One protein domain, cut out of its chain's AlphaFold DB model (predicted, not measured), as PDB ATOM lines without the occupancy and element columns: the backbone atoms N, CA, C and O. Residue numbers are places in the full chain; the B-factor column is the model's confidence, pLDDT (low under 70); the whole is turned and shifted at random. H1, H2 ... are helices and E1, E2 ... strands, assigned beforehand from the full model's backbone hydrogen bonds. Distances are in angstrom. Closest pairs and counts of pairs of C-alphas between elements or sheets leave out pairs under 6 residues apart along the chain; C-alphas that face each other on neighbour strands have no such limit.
ATOM      1  N   HIS A  22     -11.745 -24.388  39.672       98.06
ATOM      2  CA  HIS A  22     -12.085 -23.273  38.798       98.06
ATOM      3  C   HIS A  22     -11.193 -22.048  39.071       98.06
ATOM      4  O   HIS A  22     -10.453 -21.998  40.051       98.06
ATOM      5  N   GLU A  23     -11.275 -21.035  38.204       98.06
ATOM      6  CA  GLU A  23     -10.642 -19.730  38.441       98.06
ATOM      7  C   GLU A  23     -11.064 -19.162  39.802       98.06
ATOM      8  O   GLU A  23     -12.257 -19.060  40.088       98.06
ATOM      9  N   GLY A  24     -10.088 -18.722  40.597       97.88
ATOM     10  CA  GLY A  24     -10.326 -18.078  41.888       97.88
ATOM     11  C   GLY A  24     -10.514 -19.045  43.056       97.88
ATOM     12  O   GLY A  24     -10.548 -18.595  44.204       97.88
ATOM     13  N   ASP A  25     -10.577 -20.354  42.801       98.44
ATOM     14  CA  ASP A  25     -10.503 -21.350  43.864       98.44
ATOM     15  C   ASP A  25      -9.124 -21.324  44.536       98.44
ATOM     16  O   ASP A  25      -8.144 -20.779  44.019       98.44
ATOM     17  N   HIS A  26      -9.032 -21.948  45.707       96.25
ATOM     18  CA  HIS A  26      -7.759 -22.190  46.370       96.25
ATOM     19  C   HIS A  26      -7.712 -23.590  46.968       96.25
ATOM     20  O   HIS A  26      -8.729 -24.148  47.374       96.25
ATOM     21  N   ILE A  27      -6.504 -24.143  47.024       95.25
ATOM     22  CA  ILE A  27      -6.204 -25.438  47.629       95.25
ATOM     23  C   ILE A  27      -5.327 -25.183  48.850       95.25
ATOM     24  O   ILE A  27      -4.337 -24.450  48.766       95.25
ATOM     25  N   GLU A  28      -5.684 -25.802  49.971       94.06
ATOM     26  CA  GLU A  28      -4.928 -25.732  51.219       94.06
ATOM     27  C   GLU A  28      -4.271 -27.086  51.506       94.06
ATOM     28  O   GLU A  28      -4.940 -28.110  51.634       94.06
ATOM     29  N   LEU A  29      -2.940 -27.089  51.601       89.62
ATOM     30  CA  LEU A  29      -2.118 -28.256  51.916       89.62
ATOM     31  C   LEU A  29      -1.289 -27.950  53.167       89.62
ATOM     32  O   LEU A  29      -0.158 -27.468  53.094       89.62
ATOM     33  N   GLY A  30      -1.873 -28.189  54.341       89.31
ATOM     34  CA  GLY A  30      -1.278 -27.745  55.602       89.31
ATOM     35  C   GLY A  30      -1.225 -26.218  55.655       89.31
ATOM     36  O   GLY A  30      -2.264 -25.571  55.637       89.31
ATOM     37  N   SER A  31      -0.023 -25.642  55.713       90.06
ATOM     38  CA  SER A  31       0.179 -24.186  55.653       90.06
ATOM     39  C   SER A  31       0.333 -23.642  54.230       90.06
ATOM     40  O   SER A  31       0.438 -22.435  54.056       90.06
ATOM     41  N   LEU A  32       0.412 -24.503  53.210       93.25
ATOM     42  CA  LEU A  32       0.552 -24.059  51.828       93.25
ATOM     43  C   LEU A  32      -0.821 -23.696  51.264       93.25
ATOM     44  O   LEU A  32      -1.707 -24.548  51.193       93.25
ATOM     45  N   LYS A  33      -0.962 -22.457  50.792       97.12
ATOM     46  CA  LYS A  33      -2.125 -21.997  50.035       97.12
ATOM     47  C   LYS A  33      -1.761 -21.796  48.566       97.12
ATOM     48  O   LYS A  33      -0.821 -21.059  48.251       97.12
ATOM     49  N   LEU A  34      -2.512 -22.448  47.681       98.12
ATOM     50  CA  LEU A  34      -2.364 -22.365  46.228       98.12
ATOM     51  C   LEU A  34      -3.632 -21.777  45.615       98.12
ATOM     52  O   LEU A  34      -4.685 -22.402  45.679       98.12
ATOM     53  N   ASN A  35      -3.532 -20.595  45.016       98.56
ATOM     54  CA  ASN A  35      -4.627 -19.961  44.285       98.56
ATOM     55  C   ASN A  35      -4.665 -20.506  42.858       98.56
ATOM     56  O   ASN A  35      -3.619 -20.661  42.223       98.56
ATOM     57  N   VAL A  36      -5.861 -20.801  42.362       98.69
ATOM     58  CA  VAL A  36      -6.075 -21.383  41.040       98.69
ATOM     59  C   VAL A  36      -6.340 -20.279  40.026       98.69
ATOM     60  O   VAL A  36      -7.329 -19.551  40.116       98.69
ATOM     61  N   HIS A  37      -5.478 -20.195  39.016       98.69
ATOM     62  CA  HIS A  37      -5.674 -19.346  37.849       98.69
ATOM     63  C   HIS A  37      -5.819 -20.220  36.607       98.69
ATOM     64  O   HIS A  37      -4.905 -20.956  36.246       98.69
ATOM     65  N   ASN A  38      -6.936 -20.120  35.899       98.56
ATOM     66  CA  ASN A  38      -7.104 -20.719  34.584       98.56
ATOM     67  C   ASN A  38      -6.133 -20.059  33.607       98.56
ATOM     68  O   ASN A  38      -6.213 -18.857  33.353       98.56
ATOM     69  N   THR A  39      -5.256 -20.854  33.009       98.75
ATOM     70  CA  THR A  39      -4.285 -20.414  32.003       98.75
ATOM     71  C   THR A  39      -4.391 -21.274  30.743       98.75
ATOM     72  O   THR A  39      -3.412 -21.917  30.351       98.75
ATOM     73  N   PRO A  40      -5.580 -21.344  30.106       98.69
ATOM     74  CA  PRO A  40      -5.781 -22.164  28.924       98.69
ATOM     75  C   PRO A  40      -4.967 -21.635  27.743       98.69
ATOM     76  O   PRO A  40      -4.780 -20.430  27.564       98.69
ATOM     77  N   GLY A  41      -4.530 -22.551  26.891       98.75
ATOM     78  CA  GLY A  41      -3.715 -22.222  25.730       98.75
ATOM     79  C   GLY A  41      -2.932 -23.423  25.230       98.75
ATOM     80  O   GLY A  41      -3.095 -23.803  24.075       98.75
ATOM     81  N   HIS A  42      -2.161 -24.067  26.111       98.81
ATOM     82  CA  HIS A  42      -1.581 -25.383  25.828       98.81
ATOM     83  C   HIS A  42      -2.693 -26.440  25.699       98.81
ATOM     84  O   HIS A  42      -2.799 -27.110  24.676       98.81
ATOM     85  N   THR A  43      -3.592 -26.488  26.687       98.75
ATOM     86  CA  THR A  43      -4.897 -27.163  26.607       98.75
ATOM     87  C   THR A  43      -6.010 -26.212  27.057       98.75
ATOM     88  O   THR A  43      -5.736 -25.120  27.566       98.75
ATOM     89  N   ASN A  44      -7.275 -26.599  26.899       97.88
ATOM     90  CA  ASN A  44      -8.407 -25.870  27.486       97.88
ATOM     91  C   ASN A  44      -8.489 -25.979  29.024       97.88
ATOM     92  O   ASN A  44      -9.105 -25.118  29.644       97.88
ATOM     93  N   GLY A  45      -7.866 -26.999  29.625       98.38
ATOM     94  CA  GLY A  45      -7.892 -27.274  31.065       98.38
ATOM     95  C   GLY A  45      -6.641 -26.841  31.834       98.38
ATOM     96  O   GLY A  45      -6.508 -27.183  33.007       98.38
ATOM     97  N   CYS A  46      -5.698 -26.140  31.200       98.75
ATOM     98  CA  CYS A  46      -4.491 -25.675  31.883       98.75
ATOM     99  C   CYS A  46      -4.823 -24.663  32.987       98.75
ATOM    100  O   CYS A  46      -5.556 -23.695  32.768       98.75
ATOM    101  N   ILE A  47      -4.210 -24.870  34.149       98.75
ATOM    102  CA  ILE A  47      -4.246 -23.974  35.304       98.75
ATOM    103  C   ILE A  47      -2.819 -23.703  35.778       98.75
ATOM    104  O   ILE A  47      -1.942 -24.555  35.640       98.75
ATOM    105  N   THR A  48      -2.615 -22.524  36.348       98.88
ATOM    106  CA  THR A  48      -1.423 -22.129  37.092       98.88
ATOM    107  C   THR A  48      -1.798 -22.029  38.564       98.88
ATOM    108  O   THR A  48      -2.786 -21.376  38.911       98.88
ATOM    109  N   PHE A  49      -1.013 -22.665  39.431       98.69
ATOM    110  CA  PHE A  49      -1.164 -22.525  40.879       98.69
ATOM    111  C   PHE A  49      -0.234 -21.437  41.397       98.69
ATOM    112  O   PHE A  49       0.963 -21.500  41.135       98.69
ATOM    113  N   VAL A  50      -0.751 -20.476  42.159       98.69
ATOM    114  CA  VAL A  50       0.040 -19.356  42.694       98.69
ATOM    115  C   VAL A  50       0.048 -19.382  44.217       98.69
ATOM    116  O   VAL A  50      -1.005 -19.323  44.858       98.69
ATOM    117  N   SER A  51       1.241 -19.421  44.809       98.25
ATOM    118  CA  SER A  51       1.433 -19.264  46.249       98.25
ATOM    119  C   SER A  51       1.990 -17.879  46.550       98.25
ATOM    120  O   SER A  51       3.197 -17.652  46.487       98.25
ATOM    121  N   HIS A  52       1.104 -16.944  46.893       97.62
ATOM    122  CA  HIS A  52       1.516 -15.566  47.165       97.62
ATOM    123  C   HIS A  52       2.430 -15.442  48.387       97.62
ATOM    124  O   HIS A  52       3.357 -14.642  48.384       97.62
ATOM    125  N   GLU A  53       2.193 -16.262  49.412       96.25
ATOM    126  CA  GLU A  53       2.985 -16.266  50.647       96.25
ATOM    127  C   GLU A  53       4.419 -16.756  50.427       96.25
ATOM    128  O   GLU A  53       5.330 -16.319  51.124       96.25
ATOM    129  N   ASN A  54       4.622 -17.638  49.445       96.88
ATOM    130  CA  ASN A  54       5.930 -18.204  49.118       96.88
ATOM    131  C   ASN A  54       6.576 -17.547  47.889       96.88
ATOM    132  O   ASN A  54       7.657 -17.969  47.490       96.88
ATOM    133  N   GLY A  55       5.922 -16.550  47.279       97.88
ATOM    134  CA  GLY A  55       6.431 -15.864  46.092       97.88
ATOM    135  C   GLY A  55       6.720 -16.819  44.932       97.88
ATOM    136  O   GLY A  55       7.789 -16.756  44.333       97.88
ATOM    137  N   CYS A  56       5.822 -17.763  44.641       98.12
ATOM    138  CA  CYS A  56       6.042 -18.712  43.551       98.12
ATOM    139  C   CYS A  56       4.759 -19.100  42.813       98.12
ATOM    140  O   CYS A  56       3.645 -18.965  43.330       98.12
ATOM    141  N   ALA A  57       4.925 -19.600  41.590       98.62
ATOM    142  CA  ALA A  57       3.845 -20.143  40.780       98.62
ATOM    143  C   ALA A  57       4.266 -21.427  40.059       98.62
ATOM    144  O   ALA A  57       5.390 -21.542  39.579       98.62
ATOM    145  N   PHE A  58       3.340 -22.375  39.944       98.50
ATOM    146  CA  PHE A  58       3.491 -23.604  39.169       98.50
ATOM    147  C   PHE A  58       2.719 -23.442  37.863       98.50
ATOM    148  O   PHE A  58       1.489 -23.455  37.866       98.50
ATOM    149  N   THR A  59       3.431 -23.239  36.757       98.81
ATOM    150  CA  THR A  59       2.876 -22.726  35.491       98.81
ATOM    151  C   THR A  59       2.394 -23.813  34.533       98.81
ATOM    152  O   THR A  59       1.911 -23.514  33.437       98.81
ATOM    153  N   GLY A  60       2.531 -25.083  34.921       98.62
ATOM    154  CA  GLY A  60       2.252 -26.206  34.035       98.62
ATOM    155  C   GLY A  60       3.071 -26.099  32.746       98.62
ATOM    156  O   GLY A  60       4.234 -25.701  32.770       98.62
ATOM    157  N   ASP A  61       2.428 -26.388  31.618       98.75
ATOM    158  CA  ASP A  61       2.987 -26.160  30.280       98.75
ATOM    159  C   ASP A  61       2.524 -24.831  29.658       98.75
ATOM    160  O   ASP A  61       2.746 -24.586  28.472       98.75
ATOM    161  N   ALA A  62       1.879 -23.944  30.426       98.75
ATOM    162  CA  ALA A  62       1.507 -22.629  29.908       98.75
ATOM    163  C   ALA A  62       2.752 -21.751  29.683       98.75
ATOM    164  O   ALA A  62       2.898 -21.111  28.642       98.75
ATOM    165  N   LEU A  63       3.687 -21.775  30.633       98.75
ATOM    166  CA  LEU A  63       4.984 -21.120  30.517       98.75
ATOM    167  C   LEU A  63       6.081 -22.081  30.970       98.75
ATOM    168  O   LEU A  63       5.995 -22.636  32.064       98.75
ATOM    169  N   LEU A  64       7.100 -22.246  30.128       98.38
ATOM    170  CA  LEU A  64       8.296 -23.044  30.392       98.38
ATOM    171  C   LEU A  64       9.511 -22.128  30.570       98.38
ATOM    172  O   LEU A  64       9.473 -20.941  30.225       98.38
ATOM    173  N   ILE A  65      10.627 -22.683  31.041       97.19
ATOM    174  CA  ILE A  65      11.905 -21.965  31.035       97.19
ATOM    175  C   ILE A  65      12.264 -21.651  29.580       97.19
ATOM    176  O   ILE A  65      12.471 -22.543  28.762       97.19
ATOM    177  N   ARG A  66      12.272 -20.353  29.248       96.19
ATOM    178  CA  ARG A  66      12.576 -19.831  27.901       96.19
ATOM    179  C   ARG A  66      11.715 -20.440  26.780       96.19
ATOM    180  O   ARG A  66      12.132 -20.462  25.625       96.19
ATOM    181  N   GLY A  67      10.498 -20.879  27.097       97.19
ATOM    182  CA  GLY A  67       9.597 -21.510  26.136       97.19
ATOM    183  C   GLY A  67       8.150 -21.556  26.614       97.19
ATOM    184  O   GLY A  67       7.787 -20.977  27.631       97.19
ATOM    185  N   CYS A  68       7.308 -22.265  25.871       98.69
ATOM    186  CA  CYS A  68       5.936 -22.569  26.266       98.69
ATOM    187  C   CYS A  68       5.517 -23.918  25.674       98.69
ATOM    188  O   CYS A  68       6.149 -24.413  24.735       98.69
ATOM    189  N   GLY A  69       4.470 -24.524  26.230       98.62
ATOM    190  CA  GLY A  69       3.887 -25.743  25.692       98.62
ATOM    191  C   GLY A  69       3.301 -25.534  24.296       98.62
ATOM    192  O   GLY A  69       2.889 -24.441  23.909       98.62
ATOM    193  N   ARG A  70       3.233 -26.621  23.524       98.75
ATOM    194  CA  ARG A  70       2.598 -26.641  22.196       98.75
ATOM    195  C   ARG A  70       1.112 -26.265  22.270       98.75
ATOM    196  O   ARG A  70       0.483 -26.485  23.295       98.75
ATOM    197  N   THR A  71       0.508 -25.784  21.187       98.81
ATOM    198  CA  THR A  71      -0.904 -25.327  21.198       98.81
ATOM    199  C   THR A  71      -1.754 -25.904  20.068       98.81
ATOM    200  O   THR A  71      -2.766 -25.325  19.689       98.81
ATOM    201  N   ASP A  72      -1.318 -27.003  19.465       98.50
ATOM    202  CA  ASP A  72      -1.902 -27.632  18.275       98.50
ATOM    203  C   ASP A  72      -2.675 -28.932  18.583       98.50
ATOM    204  O   ASP A  72      -3.234 -29.550  17.679       98.50
ATOM    205  N   PHE A  73      -2.747 -29.334  19.856       98.38
ATOM    206  CA  PHE A  73      -3.494 -30.496  20.361       98.38
ATOM    207  C   PHE A  73      -4.382 -30.092  21.543       98.38
ATOM    208  O   PHE A  73      -4.285 -28.970  22.023       98.38
ATOM    209  N   GLN A  74      -5.251 -30.999  22.015       97.94
ATOM    210  CA  GLN A  74      -5.999 -30.850  23.281       97.94
ATOM    211  C   GLN A  74      -6.741 -29.506  23.411       97.94
ATOM    212  O   GLN A  74      -6.711 -28.845  24.448       97.94
ATOM    213  N   GLN A  75      -7.389 -29.088  22.315       98.44
ATOM    214  CA  GLN A  75      -8.118 -27.817  22.230       98.44
ATOM    215  C   GLN A  75      -7.225 -26.582  22.482       98.44
ATOM    216  O   GLN A  75      -7.713 -25.523  22.885       98.44
ATOM    217  N   GLY A  76      -5.922 -26.716  22.225       98.44
ATOM    218  CA  GLY A  76      -4.929 -25.662  22.347       98.44
ATOM    219  C   GLY A  76      -5.196 -24.473  21.423       98.44
ATOM    220  O   GLY A  76      -5.853 -24.572  20.383       98.44
ATOM    221  N   ASN A  77      -4.718 -23.306  21.847       98.75
ATOM    222  CA  ASN A  77      -4.899 -22.040  21.156       98.75
ATOM    223  C   ASN A  77      -3.763 -21.069  21.517       98.75
ATOM    224  O   ASN A  77      -3.687 -20.592  22.649       98.75
ATOM    225  N   ALA A  78      -2.914 -20.745  20.538       98.75
ATOM    226  CA  ALA A  78      -1.748 -19.878  20.729       98.75
ATOM    227  C   ALA A  78      -2.100 -18.452  21.185       98.75
ATOM    228  O   ALA A  78      -1.381 -17.884  22.000       98.75
ATOM    229  N   ILE A  79      -3.212 -17.887  20.700       98.75
ATOM    230  CA  ILE A  79      -3.658 -16.537  21.084       98.75
ATOM    231  C   ILE A  79      -4.073 -16.539  22.557       98.75
ATOM    232  O   ILE A  79      -3.587 -15.725  23.335       98.75
ATOM    233  N   LYS A  80      -4.892 -17.517  22.969       98.62
ATOM    234  CA  LYS A  80      -5.270 -17.675  24.381       98.62
ATOM    235  C   LYS A  80      -4.060 -17.931  25.271       98.62
ATOM    236  O   LYS A  80      -4.019 -17.405  26.379       98.62
ATOM    237  N   LEU A  81      -3.094 -18.730  24.805       98.88
ATOM    238  CA  LEU A  81      -1.873 -18.983  25.560       98.88
ATOM    239  C   LEU A  81      -1.115 -17.680  25.809       98.88
ATOM    240  O   LEU A  81      -0.807 -17.368  26.955       98.88
ATOM    241  N   TYR A  82      -0.873 -16.911  24.745       98.88
ATOM    242  CA  TYR A  82      -0.196 -15.623  24.821       98.88
ATOM    243  C   TYR A  82      -0.898 -14.683  25.808       98.88
ATOM    244  O   TYR A  82      -0.267 -14.193  26.744       98.88
ATOM    245  N   ASP A  83      -2.211 -14.496  25.657       98.75
ATOM    246  CA  ASP A  83      -2.986 -13.601  26.516       98.75
ATOM    247  C   ASP A  83      -2.934 -14.028  27.989       98.75
ATOM    248  O   ASP A  83      -2.774 -13.182  28.869       98.75
ATOM    249  N   ASN A  84      -3.039 -15.327  28.285       98.69
ATOM    250  CA  ASN A  84      -2.992 -15.814  29.664       98.69
ATOM    251  C   ASN A  84      -1.590 -15.726  30.273       98.69
ATOM    252  O   ASN A  84      -1.466 -15.343  31.436       98.69
ATOM    253  N   VAL A  85      -0.535 -16.029  29.510       98.75
ATOM    254  CA  VAL A  85       0.848 -15.890  29.990       98.75
ATOM    255  C   VAL A  85       1.123 -14.441  30.382       98.75
ATOM    256  O   VAL A  85       1.576 -14.196  31.498       98.75
ATOM    257  N   TRP A  86       0.788 -13.473  29.528       98.56
ATOM    258  CA  TRP A  86       1.043 -12.058  29.812       98.56
ATOM    259  C   TRP A  86       0.181 -11.499  30.939       98.56
ATOM    260  O   TRP A  86       0.692 -10.803  31.813       98.56
ATOM    261  N   ASN A  87      -1.118 -11.795  30.935       98.56
ATOM    262  CA  ASN A  87      -2.046 -11.143  31.856       98.56
ATOM    263  C   ASN A  87      -2.164 -11.841  33.215       98.56
ATOM    264  O   ASN A  87      -2.658 -11.213  34.153       98.56
ATOM    265  N   LYS A  88      -1.740 -13.107  33.346       98.56
ATOM    266  CA  LYS A  88      -1.872 -13.875  34.599       98.56
ATOM    267  C   LYS A  88      -0.561 -14.381  35.188       98.56
ATOM    268  O   LYS A  88      -0.483 -14.500  36.403       98.56
ATOM    269  N   ILE A  89       0.433 -14.720  34.361       98.62
ATOM    270  CA  ILE A  89       1.705 -15.281  34.849       98.62
ATOM    271  C   ILE A  89       2.764 -14.183  34.936       98.62
ATOM    272  O   ILE A  89       3.315 -13.945  36.000       98.62
ATOM    273  N   LEU A  90       3.016 -13.466  33.839       98.25
ATOM    274  CA  LEU A  90       4.014 -12.390  33.787       98.25
ATOM    275  C   LEU A  90       3.521 -11.064  34.390       98.25
ATOM    276  O   LEU A  90       4.276 -10.100  34.445       98.25
ATOM    277  N   SER A  91       2.263 -11.011  34.836       98.25
ATOM    278  CA  SER A  91       1.712  -9.916  35.640       98.25
ATOM    279  C   SER A  91       1.905 -10.119  37.148       98.25
ATOM    280  O   SER A  91       1.598  -9.212  37.925       98.25
ATOM    281  N   LEU A  92       2.391 -11.294  37.572       98.50
ATOM    282  CA  LEU A  92       2.805 -11.542  38.952       98.50
ATOM    283  C   LEU A  92       4.028 -10.675  39.307       98.50
ATOM    284  O   LEU A  92       4.722 -10.199  38.406       98.50
ATOM    285  N   PRO A  93       4.309 -10.456  40.607       98.56
ATOM    286  CA  PRO A  93       5.508  -9.735  41.024       98.56
ATOM    287  C   PRO A  93       6.787 -10.343  40.428       98.56
ATOM    288  O   PRO A  93       6.919 -11.562  40.335       98.56
ATOM    289  N   GLU A  94       7.729  -9.487  40.020       97.19
ATOM    290  CA  GLU A  94       8.938  -9.893  39.284       97.19
ATOM    291  C   GLU A  94       9.855 -10.845  40.067       97.19
ATOM    292  O   GLU A  94      10.662 -11.555  39.471       97.19
ATOM    293  N   ASP A  95       9.746 -10.859  41.395       97.62
ATOM    294  CA  ASP A  95      10.508 -11.724  42.290       97.62
ATOM    295  C   ASP A  95       9.904 -13.129  42.445       97.62
ATOM    296  O   ASP A  95      10.484 -13.962  43.144       97.62
ATOM    297  N   TYR A  96       8.774 -13.426  41.789       98.31
ATOM    298  CA  TYR A  96       8.157 -14.746  41.874       98.31
ATOM    299  C   TYR A  96       8.950 -15.802  41.102       98.31
ATOM    300  O   TYR A  96       9.245 -15.656  39.915       98.31
ATOM    301  N   ILE A  97       9.210 -16.934  41.759       97.94
ATOM    302  CA  ILE A  97       9.822 -18.101  41.117       97.94
ATOM    303  C   ILE A  97       8.752 -18.865  40.331       97.94
ATOM    304  O   ILE A  97       7.702 -19.221  40.871       97.94
ATOM    305  N   LEU A  98       9.026 -19.152  39.056       98.00
ATOM    306  CA  LEU A  98       8.117 -19.872  38.163       98.00
ATOM    307  C   LEU A  98       8.610 -21.307  37.950       98.00
ATOM    308  O   LEU A  98       9.685 -21.526  37.394       98.00
ATOM    309  N   TYR A  99       7.809 -22.281  38.377       98.00
ATOM    310  CA  TYR A  99       8.087 -23.710  38.252       98.00
ATOM    311  C   TYR A  99       7.250 -24.325  37.119       98.00
ATOM    312  O   TYR A  99       6.034 -24.490  37.283       98.00
ATOM    313  N   PRO A 100       7.856 -24.683  35.975       98.25
ATOM    314  CA  PRO A 100       7.132 -25.338  34.890       98.25
ATOM    315  C   PRO A 100       6.866 -26.818  35.190       98.25
ATOM    316  O   PRO A 100       7.506 -27.418  36.055       98.25
TER     317      PRO A 100
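Overview. This is residues 22 to 100 of the 109 residues of the protein "Hydroxyacylglutathione hydrolase 3 mitochondrial" of Caligus rogercresseyi (UniProt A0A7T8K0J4). A strongly twisted sheet of five strands makes one half of the length, and the single helix H1 extends beyond one end of its strands, meeting the sheet only with its residues 84 to 89. The loop of residues 61 to 77, with no named element, lies at that same end, while the hairpin of E1 and E2 reaches to the other. The printed part has 79 residues, with named elements in the order E1, E2, E3, E4, H1, E5; the sheet is mixed, its order E1, E2, E3, E4, E5. The class is mixed, helices and strands, with 37 residues, under half, in named elements. The whole is compact, with a radius of gyration of the C-alphas of 12.1 A, and only just elongated, spanning 38 by 25 by 17 A.

Arrangement. E1, residues 26 to 29, is an edge strand and forms an antiparallel hairpin with E2, residues 32 to 38; N 27 and O 34 are 2.9 A apart, within hydrogen-bond range. The pairing of E2 is staggered: its residues 32 to 35 pair with E1, and its residues 35 to 38 with E3, residues 47 to 51. E2 and E3 form a hairpin, with N 35 and O 50 at 2.8 A. E3 forms a third hairpin with E4, residues 56 to 60, where N 58 and O 49 are 2.8 A apart. E1 to E4 are a meander, each strand the antiparallel neighbour of the one before. E5, residues 97 to 100, is the other edge strand, parallel to E4 at 17 degrees, with N 99 and O 57 at 2.8 A. E4, H1, residues 78 to 89, and E5 form a strand-helix-strand unit, two parallel neighbour strands with a helix between, and its crossover is right-handed. H1 is on the sheet but only grazes it; the closest C-alphas of E2 and H1, those of His 37 and Lys 88, are 7.4 A apart. In H1 every O i to N i+4 pair is within hydrogen-bond range. E1 and E5 are apart.

Along the chain. E1 begins at C-alpha 26, (-7.759, -22.190, 46.370), and is 10.0 A long from first to last C-alpha. E2 measures 19.2 A, E3 13.2 A and E4 12.7 A. H1 runs 15.2 A from C-alpha 78 at (-1.748, -19.878, 20.729). E5, 9.9 A, ends at C-alpha 100, (7.132, -25.338, 34.890).

Size, cuts and confidence. The two C-alphas farthest apart, those of Ser 31 and Asp 72, are 37.6 A apart. The printed part has no cut. The link from E4 to H1, 17 residues, is long. The mean pLDDT of the printed part is 97.8, and no printed residue is under 70.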